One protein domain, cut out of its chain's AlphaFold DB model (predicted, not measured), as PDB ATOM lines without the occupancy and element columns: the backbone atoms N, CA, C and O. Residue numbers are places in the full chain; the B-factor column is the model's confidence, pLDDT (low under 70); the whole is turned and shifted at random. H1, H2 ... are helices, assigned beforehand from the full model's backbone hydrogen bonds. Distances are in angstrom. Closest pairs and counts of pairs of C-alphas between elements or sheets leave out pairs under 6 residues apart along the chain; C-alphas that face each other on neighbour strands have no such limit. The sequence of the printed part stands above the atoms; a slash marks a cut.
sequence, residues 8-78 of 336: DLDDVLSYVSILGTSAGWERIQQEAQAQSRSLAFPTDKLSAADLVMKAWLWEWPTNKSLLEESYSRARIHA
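What this domain is: This is residues 8 to 78 of the 336 residues of an uncharacterized protein of Lentisphaerae bacterium (UniProt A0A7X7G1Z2). Helices H1, H3 and H4 make an up-and-down bundle, each running against the one before it, and H2 packs on H3 and H4. A long loop, residues 35 to 47, joins H2 to H3. The printed part has 71 residues, four named helices in the order H1 to H4 and no named strand: all helix, compact, radius of gyration of the C-alphas 10.7 A, spans 29 by 24 by 23 A.

How they stand to each other: Start with H1, residues 8 to 19; it touches H3, residues 48 to 57, closest at C-alphas 16 and 49, 5.6 A apart. H2, residues 22 to 34, touches H4, residues 64 to 76, closest at C-alphas 28 and 70, 5.5 A apart, at a steep tilt of 59 degrees. H3 and H4 form a hairpin, H4 touching with residues 64 to 67 alone, closest at C-alphas 56 and 64, 6.0 A apart. Every O i to N i+4 pair is within hydrogen-bond range in H2, H3 and H4; in H1, 6 of 8 are.

Where its parts are: Find C-alpha 8 at (185.485, 167.711, 136.175), where H1 begins its 16.2 A. H2 runs 18.5 A, H3 14.3 A, and H4 18.7 A to C-alpha 76 at (196.259, 184.256, 125.899).

The domain as a whole: The C-alphas farthest apart, Lys 45 and Ile 76, stand 29.3 A apart. The printed part has no cut; residues 74 to 78 are under pLDDT 70.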
ATOM      1  N   ASP A   8     185.015 166.578 135.376       75.12
ATOM      2  CA  ASP A   8     185.485 167.711 136.175       75.12
ATOM      3  C   ASP A   8     186.928 167.545 136.679       75.12
ATOM      4  O   ASP A   8     187.633 168.535 136.846       75.12
ATOM      5  N   LEU A   9     187.376 166.313 136.933       77.94
ATOM      6  CA  LEU A   9     188.736 166.020 137.382       77.94
ATOM      7  C   LEU A   9     189.728 166.040 136.208       77.94
ATOM      8  O   LEU A   9     190.856 166.496 136.381       77.94
ATOM      9  N   ASP A  10     189.303 165.611 135.018       77.44
ATOM     10  CA  ASP A  10     190.119 165.663 133.795       77.44
ATOM     11  C   ASP A  10     190.393 167.117 133.353       77.44
ATOM     12  O   ASP A  10     191.540 167.491 133.086       77.44
ATOM     13  N   ASP A  11     189.371 167.983 133.411       76.81
ATOM     14  CA  ASP A  11     189.498 169.426 133.147       76.81
ATOM     15  C   ASP A  11     190.586 170.074 134.022       76.81
ATOM     16  O   ASP A  11     191.408 170.870 133.561       76.81
ATOM     17  N   VAL A  12     190.638 169.705 135.300       81.75
ATOM     18  CA  VAL A  12     191.577 170.297 136.261       81.75
ATOM     19  C   VAL A  12     192.984 169.796 136.051       81.75
ATOM     20  O   VAL A  12     193.921 170.585 136.152       81.75
ATOM     21  N   LEU A  13     193.156 168.513 135.736       81.56
ATOM     22  CA  LEU A  13     194.469 167.975 135.389       81.56
ATOM     23  C   LEU A  13     195.042 168.710 134.168       81.56
ATOM     24  O   LEU A  13     196.222 169.080 134.163       81.56
ATOM     25  N   SER A  14     194.191 169.037 133.190       78.69
ATOM     26  CA  SER A  14     194.556 169.919 132.078       78.69
ATOM     27  C   SER A  14     194.939 171.326 132.559       78.69
ATOM     28  O   SER A  14     195.989 171.842 132.160       78.69
ATOM     29  N   TYR A  15     194.175 171.936 133.472       82.12
ATOM     30  CA  TYR A  15     194.514 173.252 134.026       82.12
ATOM     31  C   TYR A  15     195.843 173.259 134.782       82.12
ATOM     32  O   TYR A  15     196.663 174.155 134.568       82.12
ATOM     33  N   VAL A  16     196.095 172.247 135.610       84.44
ATOM     34  CA  VAL A  16     197.338 172.076 136.374       84.44
ATOM     35  C   VAL A  16     198.545 171.953 135.449       84.44
ATOM     36  O   VAL A  16     199.591 172.518 135.758       84.44
ATOM     37  N   SER A  17     198.411 171.305 134.289       80.12
ATOM     38  CA  SER A  17     199.522 171.180 133.333       80.12
ATOM     39  C   SER A  17     200.061 172.533 132.837       80.12
ATOM     40  O   SER A  17     201.246 172.647 132.525       80.12
ATOM     41  N   ILE A  18     199.216 173.574 132.805       77.81
ATOM     42  CA  ILE A  18     199.584 174.929 132.360       77.81
ATOM     43  C   ILE A  18     199.804 175.877 133.549       77.81
ATOM     44  O   ILE A  18     200.755 176.664 133.559       77.81
ATOM     45  N   LEU A  19     198.933 175.821 134.557       84.81
ATOM     46  CA  LEU A  19     198.947 176.730 135.706       84.81
ATOM     47  C   LEU A  19     199.824 176.241 136.865       84.81
ATOM     48  O   LEU A  19     200.098 177.023 137.769       84.81
ATOM     49  N   GLY A  20     200.311 174.998 136.835       84.44
ATOM     50  CA  GLY A  20     201.143 174.364 137.868       84.44
ATOM     51  C   GLY A  20     202.566 174.918 137.991       84.44
ATOM     52  O   GLY A  20     203.498 174.190 138.318       84.44
ATOM     53  N   THR A  21     202.754 176.208 137.724       82.00
ATOM     54  CA  THR A  21     204.012 176.948 137.856       82.00
ATOM     55  C   THR A  21     203.812 178.129 138.803       82.00
ATOM     56  O   THR A  21     202.686 178.591 138.978       82.00
ATOM     57  N   SER A  22     204.882 178.683 139.384       76.31
ATOM     58  CA  SER A  22     204.765 179.857 140.271       76.31
ATOM     59  C   SER A  22     204.056 181.036 139.591       76.31
ATOM     60  O   SER A  22     203.198 181.673 140.188       76.31
ATOM     61  N   ALA A  23     204.333 181.264 138.301       70.12
ATOM     62  CA  ALA A  23     203.650 182.285 137.509       70.12
ATOM     63  C   ALA A  23     202.174 181.943 137.236       70.12
ATOM     64  O   ALA A  23     201.347 182.834 137.063       70.12
ATOM     65  N   GLY A  24     201.823 180.661 137.118       76.75
ATOM     66  CA  GLY A  24     200.428 180.231 137.016       76.75
ATOM     67  C   GLY A  24     199.664 180.464 138.320       76.75
ATOM     68  O   GLY A  24     198.549 180.979 138.279       76.75
ATOM     69  N   TRP A  25     200.298 180.203 139.465       85.56
ATOM     70  CA  TRP A  25     199.729 180.490 140.782       85.56
ATOM     71  C   TRP A  25     199.476 181.986 141.010       85.56
ATOM     72  O   TRP A  25     198.369 182.364 141.387       85.56
ATOM     73  N   GLU A  26     200.446 182.850 140.695       79.94
ATOM     74  CA  GLU A  26     200.266 184.309 140.777       79.94
ATOM     75  C   GLU A  26     199.068 184.793 139.941       79.94
ATOM     76  O   GLU A  26     198.311 185.656 140.384       79.94
ATOM     77  N   ARG A  27     198.845 184.205 138.756       79.19
ATOM     78  CA  ARG A  27     197.677 184.526 137.918       79.19
ATOM     79  C   ARG A  27     196.365 184.115 138.575       79.19
ATOM     80  O   ARG A  27     195.427 184.903 138.547       79.19
ATOM     81  N   ILE A  28     196.304 182.931 139.185       85.81
ATOM     82  CA  ILE A  28     195.110 182.480 139.918       85.81
ATOM     83  C   ILE A  28     194.799 183.440 141.072       85.81
ATOM     84  O   ILE A  28     193.641 183.788 141.286       85.81
ATOM     85  N   GLN A  29     195.821 183.917 141.790       85.56
ATOM     86  CA  GLN A  29     195.637 184.892 142.869       85.56
ATOM     87  C   GLN A  29     195.121 186.242 142.350       85.56
ATOM     88  O   GLN A  29     194.203 186.809 142.941       85.56
ATOM     89  N   GLN A  30     195.671 186.737 141.236       79.44
ATOM     90  CA  GLN A  30     195.200 187.966 140.587       79.44
ATOM     91  C   GLN A  30     193.749 187.838 140.112       79.44
ATOM     92  O   GLN A  30     192.955 188.754 140.313       79.44
ATOM     93  N   GLU A  31     193.390 186.694 139.526       81.56
ATOM     94  CA  GLU A  31     192.031 186.409 139.067       81.56
ATOM     95  C   GLU A  31     191.048 186.328 140.243       81.56
ATOM     96  O   GLU A  31     189.984 186.944 140.216       81.56
ATOM     97  N   ALA A  32     191.435 185.646 141.323       85.31
ATOM     98  CA  ALA A  32     190.625 185.567 142.531       85.31
ATOM     99  C   ALA A  32     190.392 186.961 143.124       85.31
ATOM    100  O   ALA A  32     189.259 187.305 143.451       85.31
ATOM    101  N   GLN A  33     191.429 187.799 143.180       83.12
ATOM    102  CA  GLN A  33     191.306 189.179 143.642       83.12
ATOM    103  C   GLN A  33     190.387 190.013 142.737       83.12
ATOM    104  O   GLN A  33     189.518 190.720 143.247       83.12
ATOM    105  N   ALA A  34     190.535 189.911 141.412       75.44
ATOM    106  CA  ALA A  34     189.698 190.627 140.446       75.44
ATOM    107  C   ALA A  34     188.214 190.246 140.570       75.44
ATOM    108  O   ALA A  34     187.335 191.094 140.425       75.44
ATOM    109  N   GLN A  35     187.938 188.986 140.901       80.12
ATOM    110  CA  GLN A  35     186.587 188.459 141.085       80.12
ATOM    111  C   GLN A  35     186.097 188.514 142.536       80.12
ATOM    112  O   GLN A  35     185.030 187.983 142.841       80.12
ATOM    113  N   SER A  36     186.858 189.144 143.440       82.94
ATOM    114  CA  SER A  36     186.555 189.193 144.878       82.94
ATOM    115  C   SER A  36     186.316 187.809 145.507       82.94
ATOM    116  O   SER A  36     185.490 187.654 146.406       82.94
ATOM    117  N   ARG A  37     187.044 186.790 145.037       83.25
ATOM    118  CA  ARG A  37     187.014 185.419 145.556       83.25
ATOM    119  C   ARG A  37     188.104 185.207 146.598       83.25
ATOM    120  O   ARG A  37     189.237 185.659 146.438       83.25
ATOM    121  N   SER A  38     187.766 184.474 147.653       81.69
ATOM    122  CA  SER A  38     188.711 184.128 148.713       81.69
ATOM    123  C   SER A  38     189.479 182.851 148.371       81.69
ATOM    124  O   SER A  38     188.891 181.857 147.956       81.69
ATOM    125  N   LEU A  39     190.794 182.863 148.594       85.81
ATOM    126  CA  LEU A  39     191.663 181.679 148.578       85.81
ATOM    127  C   LEU A  39     192.320 181.529 149.958       85.81
ATOM    128  O   LEU A  39     193.541 181.575 150.103       85.81
ATOM    129  N   ALA A  40     191.496 181.433 151.002       85.12
ATOM    130  CA  ALA A  40     191.935 181.454 152.396       85.12
ATOM    131  C   ALA A  40     192.364 180.067 152.897       85.12
ATOM    132  O   ALA A  40     191.786 179.512 153.831       85.12
ATOM    133  N   PHE A  41     193.412 179.511 152.292       86.12
ATOM    134  CA  PHE A  41     193.993 178.244 152.720       86.12
ATOM    135  C   PHE A  41     195.515 178.314 152.886       86.12
ATOM    136  O   PHE A  41     196.171 179.104 152.214       86.12
ATOM    137  N   PRO A  42     196.108 177.453 153.738       84.12
ATOM    138  CA  PRO A  42     197.560 177.395 153.895       84.12
ATOM    139  C   PRO A  42     198.259 177.028 152.582       84.12
ATOM    140  O   PRO A  42     197.846 176.063 151.923       84.12
ATOM    141  N   THR A  43     199.310 177.776 152.239       85.88
ATOM    142  CA  THR A  43     200.097 177.637 151.000       85.88
ATOM    143  C   THR A  43     201.544 177.194 151.238       85.88
ATOM    144  O   THR A  43     202.237 176.831 150.295       85.88
ATOM    145  N   ASP A  44     202.013 177.209 152.485       76.88
ATOM    146  CA  ASP A  44     203.417 177.108 152.912       76.88
ATOM    147  C   ASP A  44     204.090 175.748 152.643       76.88
ATOM    148  O   ASP A  44     205.312 175.638 152.728       76.88
ATOM    149  N   LYS A  45     203.313 174.717 152.293       81.44
ATOM    150  CA  LYS A  45     203.800 173.344 152.048       81.44
ATOM    151  C   LYS A  45     203.309 172.735 150.738       81.44
ATOM    152  O   LYS A  45     203.329 171.517 150.587       81.44
ATOM    153  N   LEU A  46     202.817 173.561 149.822       83.56
ATOM    154  CA  LEU A  46     202.182 173.107 148.590       83.56
ATOM    155  C   LEU A  46     203.010 173.538 147.384       83.56
ATOM    156  O   LEU A  46     203.456 174.685 147.308       83.56
ATOM    157  N   SER A  47     203.212 172.622 146.437       83.31
ATOM    158  CA  SER A  47     203.771 172.986 145.136       83.31
ATOM    159  C   SER A  47     202.786 173.866 144.358       83.31
ATOM    160  O   SER A  47     201.602 173.931 144.680       83.31
ATOM    161  N   ALA A  48     203.243 174.529 143.295       82.56
ATOM    162  CA  ALA A  48     202.350 175.326 142.452       82.56
ATOM    163  C   ALA A  48     201.204 174.493 141.846       82.56
ATOM    164  O   ALA A  48     200.078 174.973 141.759       82.56
ATOM    165  N   ALA A  49     201.466 173.233 141.483       83.81
ATOM    166  CA  ALA A  49     200.434 172.303 141.033       83.81
ATOM    167  C   ALA A  49     199.424 171.982 142.150       83.81
ATOM    168  O   ALA A  49     198.215 172.035 141.917       83.81
ATOM    169  N   ASP A  50     199.905 171.739 143.374       87.88
ATOM    170  CA  ASP A  50     199.040 171.495 144.535       87.88
ATOM    171  C   ASP A  50     198.195 172.727 144.883       87.88
ATOM    172  O   ASP A  50     197.039 172.596 145.275       87.88
ATOM    173  N   LEU A  51     198.747 173.933 144.720       89.50
ATOM    174  CA  LEU A  51     198.031 175.192 144.930       89.50
ATOM    175  C   LEU A  51     196.906 175.385 143.907       89.50
ATOM    176  O   LEU A  51     195.816 175.802 144.290       89.50
ATOM    177  N   VAL A  52     197.130 175.029 142.638       87.38
ATOM    178  CA  VAL A  52     196.093 175.049 141.588       87.38
ATOM    179  C   VAL A  52     194.977 174.059 141.926       87.38
ATOM    180  O   VAL A  52     193.810 174.445 141.963       87.38
ATOM    181  N   MET A  53     195.331 172.809 142.257       87.25
ATOM    182  CA  MET A  53     194.367 171.790 142.698       87.25
ATOM    183  C   MET A  53     193.585 172.247 143.934       87.25
ATOM    184  O   MET A  53     192.373 172.058 144.024       87.25
ATOM    185  N   LYS A  54     194.261 172.872 144.899       88.81
ATOM    186  CA  LYS A  54     193.627 173.337 146.131       88.81
ATOM    187  C   LYS A  54     192.729 174.546 145.898       88.81
ATOM    188  O   LYS A  54     191.661 174.589 146.492       88.81
ATOM    189  N   ALA A  55     193.102 175.473 145.015       88.06
ATOM    190  CA  ALA A  55     192.236 176.582 144.611       88.06
ATOM    191  C   ALA A  55     190.974 176.102 143.893       88.06
ATOM    192  O   ALA A  55     189.910 176.677 144.097       88.06
ATOM    193  N   TRP A  56     191.081 175.031 143.104       86.38
ATOM    194  CA  TRP A  56     189.926 174.390 142.485       86.38
ATOM    195  C   TRP A  56     188.959 173.789 143.508       86.38
ATOM    196  O   TRP A  56     187.754 174.025 143.443       86.38
ATOM    197  N   LEU A  57     189.500 173.021 144.462       86.38
ATOM    198  CA  LEU A  57     188.726 172.373 145.524       86.38
ATOM    199  C   LEU A  57     188.170 173.379 146.537       86.38
ATOM    200  O   LEU A  57     187.154 173.113 147.181       86.38
ATOM    201  N   TRP A  58     188.845 174.518 146.706       85.88
ATOM    202  CA  TRP A  58     188.427 175.566 147.621       85.88
ATOM    203  C   TRP A  58     187.081 176.121 147.175       85.88
ATOM    204  O   TRP A  58     186.978 176.672 146.088       85.88
ATOM    205  N   GLU A  59     186.048 175.971 148.003       80.94
ATOM    206  CA  GLU A  59     184.684 176.414 147.678       80.94
ATOM    207  C   GLU A  59     184.145 175.819 146.358       80.94
ATOM    208  O   GLU A  59     183.410 176.465 145.608       80.94
ATOM    209  N   TRP A  60     184.497 174.563 146.061       77.94
ATOM    210  CA  TRP A  60     183.913 173.804 144.952       77.94
ATOM    211  C   TRP A  60     182.373 173.719 145.071       77.94
ATOM    212  O   TRP A  60     181.877 173.434 146.166       77.94
ATOM    213  N   PRO A  61     181.593 173.917 143.983       78.50
ATOM    214  CA  PRO A  61     181.999 174.111 142.584       78.50
ATOM    215  C   PRO A  61     182.181 175.571 142.147       78.50
ATOM    216  O   PRO A  61     182.452 175.828 140.974       78.50
ATOM    217  N   THR A  62     182.050 176.542 143.053       79.50
ATOM    218  CA  THR A  62     182.099 177.970 142.709       79.50
ATOM    219  C   THR A  62     183.426 178.345 142.052       79.50
ATOM    220  O   THR A  62     183.429 179.038 141.034       79.50
ATOM    221  N   ASN A  63     184.551 177.821 142.546       78.31
ATOM    222  CA  ASN A  63     185.884 178.084 141.988       78.31
ATOM    223  C   ASN A  63     186.237 177.308 140.714       78.31
ATOM    224  O   ASN A  63     187.345 177.471 140.198       78.31
ATOM    225  N   LYS A  64     185.292 176.560 140.123       79.44
ATOM    226  CA  LYS A  64     185.495 175.942 138.804       79.44
ATOM    227  C   LYS A  64     185.861 176.983 137.741       79.44
ATOM    228  O   LYS A  64     186.876 176.838 137.063       79.44
ATOM    229  N   SER A  65     185.073 178.056 137.640       80.06
ATOM    230  CA  SER A  65     185.277 179.113 136.637       80.06
ATOM    231  C   SER A  65     186.543 179.935 136.874       80.06
ATOM    232  O   SER A  65     187.159 180.384 135.915       80.06
ATOM    233  N   LEU A  66     187.002 180.059 138.127       82.75
ATOM    234  CA  LEU A  66     188.250 180.755 138.458       82.75
ATOM    235  C   LEU A  66     189.455 180.130 137.741       82.75
ATOM    236  O   LEU A  66     190.277 180.842 137.155       82.75
ATOM    237  N   LEU A  67     189.569 178.797 137.784       81.44
ATOM    238  CA  LEU A  67     190.656 178.102 137.096       81.44
ATOM    239  C   LEU A  67     190.501 178.148 135.584       81.44
ATOM    240  O   LEU A  67     191.492 178.344 134.888       81.44
ATOM    241  N   GLU A  68     189.278 178.007 135.079       80.81
ATOM    242  CA  GLU A  68     189.006 178.098 133.648       80.81
ATOM    243  C   GLU A  68     189.411 179.473 133.081       80.81
ATOM    244  O   GLU A  68     190.046 179.558 132.024       80.81
ATOM    245  N   GLU A  69     189.106 180.558 133.790       78.12
ATOM    246  CA  GLU A  69     189.474 181.924 133.406       78.12
ATOM    247  C   GLU A  69     190.979 182.177 133.562       78.12
ATOM    248  O   GLU A  69     191.617 182.710 132.650       78.12
ATOM    249  N   SER A  70     191.589 181.686 134.643       77.88
ATOM    250  CA  SER A  70     193.047 181.745 134.828       77.88
ATOM    251  C   SER A  70     193.789 180.988 133.721       77.88
ATOM    252  O   SER A  70     194.784 181.474 133.176       77.88
ATOM    253  N   TYR A  71     193.285 179.811 133.345       76.94
ATOM    254  CA  TYR A  71     193.809 178.981 132.262       76.94
ATOM    255  C   TYR A  71     193.663 179.678 130.908       76.94
ATOM    256  O   TYR A  71     194.621 179.750 130.136       76.94
ATOM    257  N   SER A  72     192.491 180.263 130.651       71.25
ATOM    258  CA  SER A  72     192.223 181.102 129.474       71.25
ATOM    259  C   SER A  72     193.244 182.219 129.337       71.25
ATOM    260  O   SER A  72     193.843 182.397 128.275       71.25
ATOM    261  N   ARG A  73     193.471 182.952 130.430       71.75
ATOM    262  CA  ARG A  73     194.406 184.073 130.489       71.75
ATOM    263  C   ARG A  73     195.849 183.602 130.300       71.75
ATOM    264  O   ARG A  73     196.615 184.229 129.573       71.75
ATOM    265  N   ALA A  74     196.227 182.465 130.885       69.12
ATOM    266  CA  ALA A  74     197.546 181.873 130.671       69.12
ATOM    267  C   ALA A  74     197.778 181.485 129.201       69.12
ATOM    268  O   ALA A  74     198.865 181.737 128.677       69.12
ATOM    269  N   ARG A  75     196.760 180.943 128.518       67.88
ATOM    270  CA  ARG A  75     196.816 180.645 127.078       67.88
ATOM    271  C   ARG A  75     196.917 181.896 126.216       67.88
ATOM    272  O   ARG A  75     197.714 181.908 125.285       67.88
ATOM    273  N   ILE A  76     196.168 182.945 126.552       62.94
ATOM    274  CA  ILE A  76     196.259 184.256 125.899       62.94
ATOM    275  C   ILE A  76     197.695 184.804 125.925       62.94
ATOM    276  O   ILE A  76     198.168 185.365 124.939       62.94
ATOM    277  N   HIS A  77     198.396 184.638 127.048       61.12
ATOM    278  CA  HIS A  77     199.740 185.187 127.239       61.12
ATOM    279  C   HIS A  77     200.881 184.269 126.770       61.12
ATOM    280  O   HIS A  77     202.046 184.648 126.918       61.12
ATOM    281  N   ALA A  78     200.593 183.086 126.219       62.16
ATOM    282  CA  ALA A  78     201.600 182.275 125.541       62.16
ATOM    283  C   ALA A  78     201.935 182.920 124.182       62.16
ATOM    284  O   ALA A  78     201.015 183.323 123.480       62.16
TER     285      ALA A  78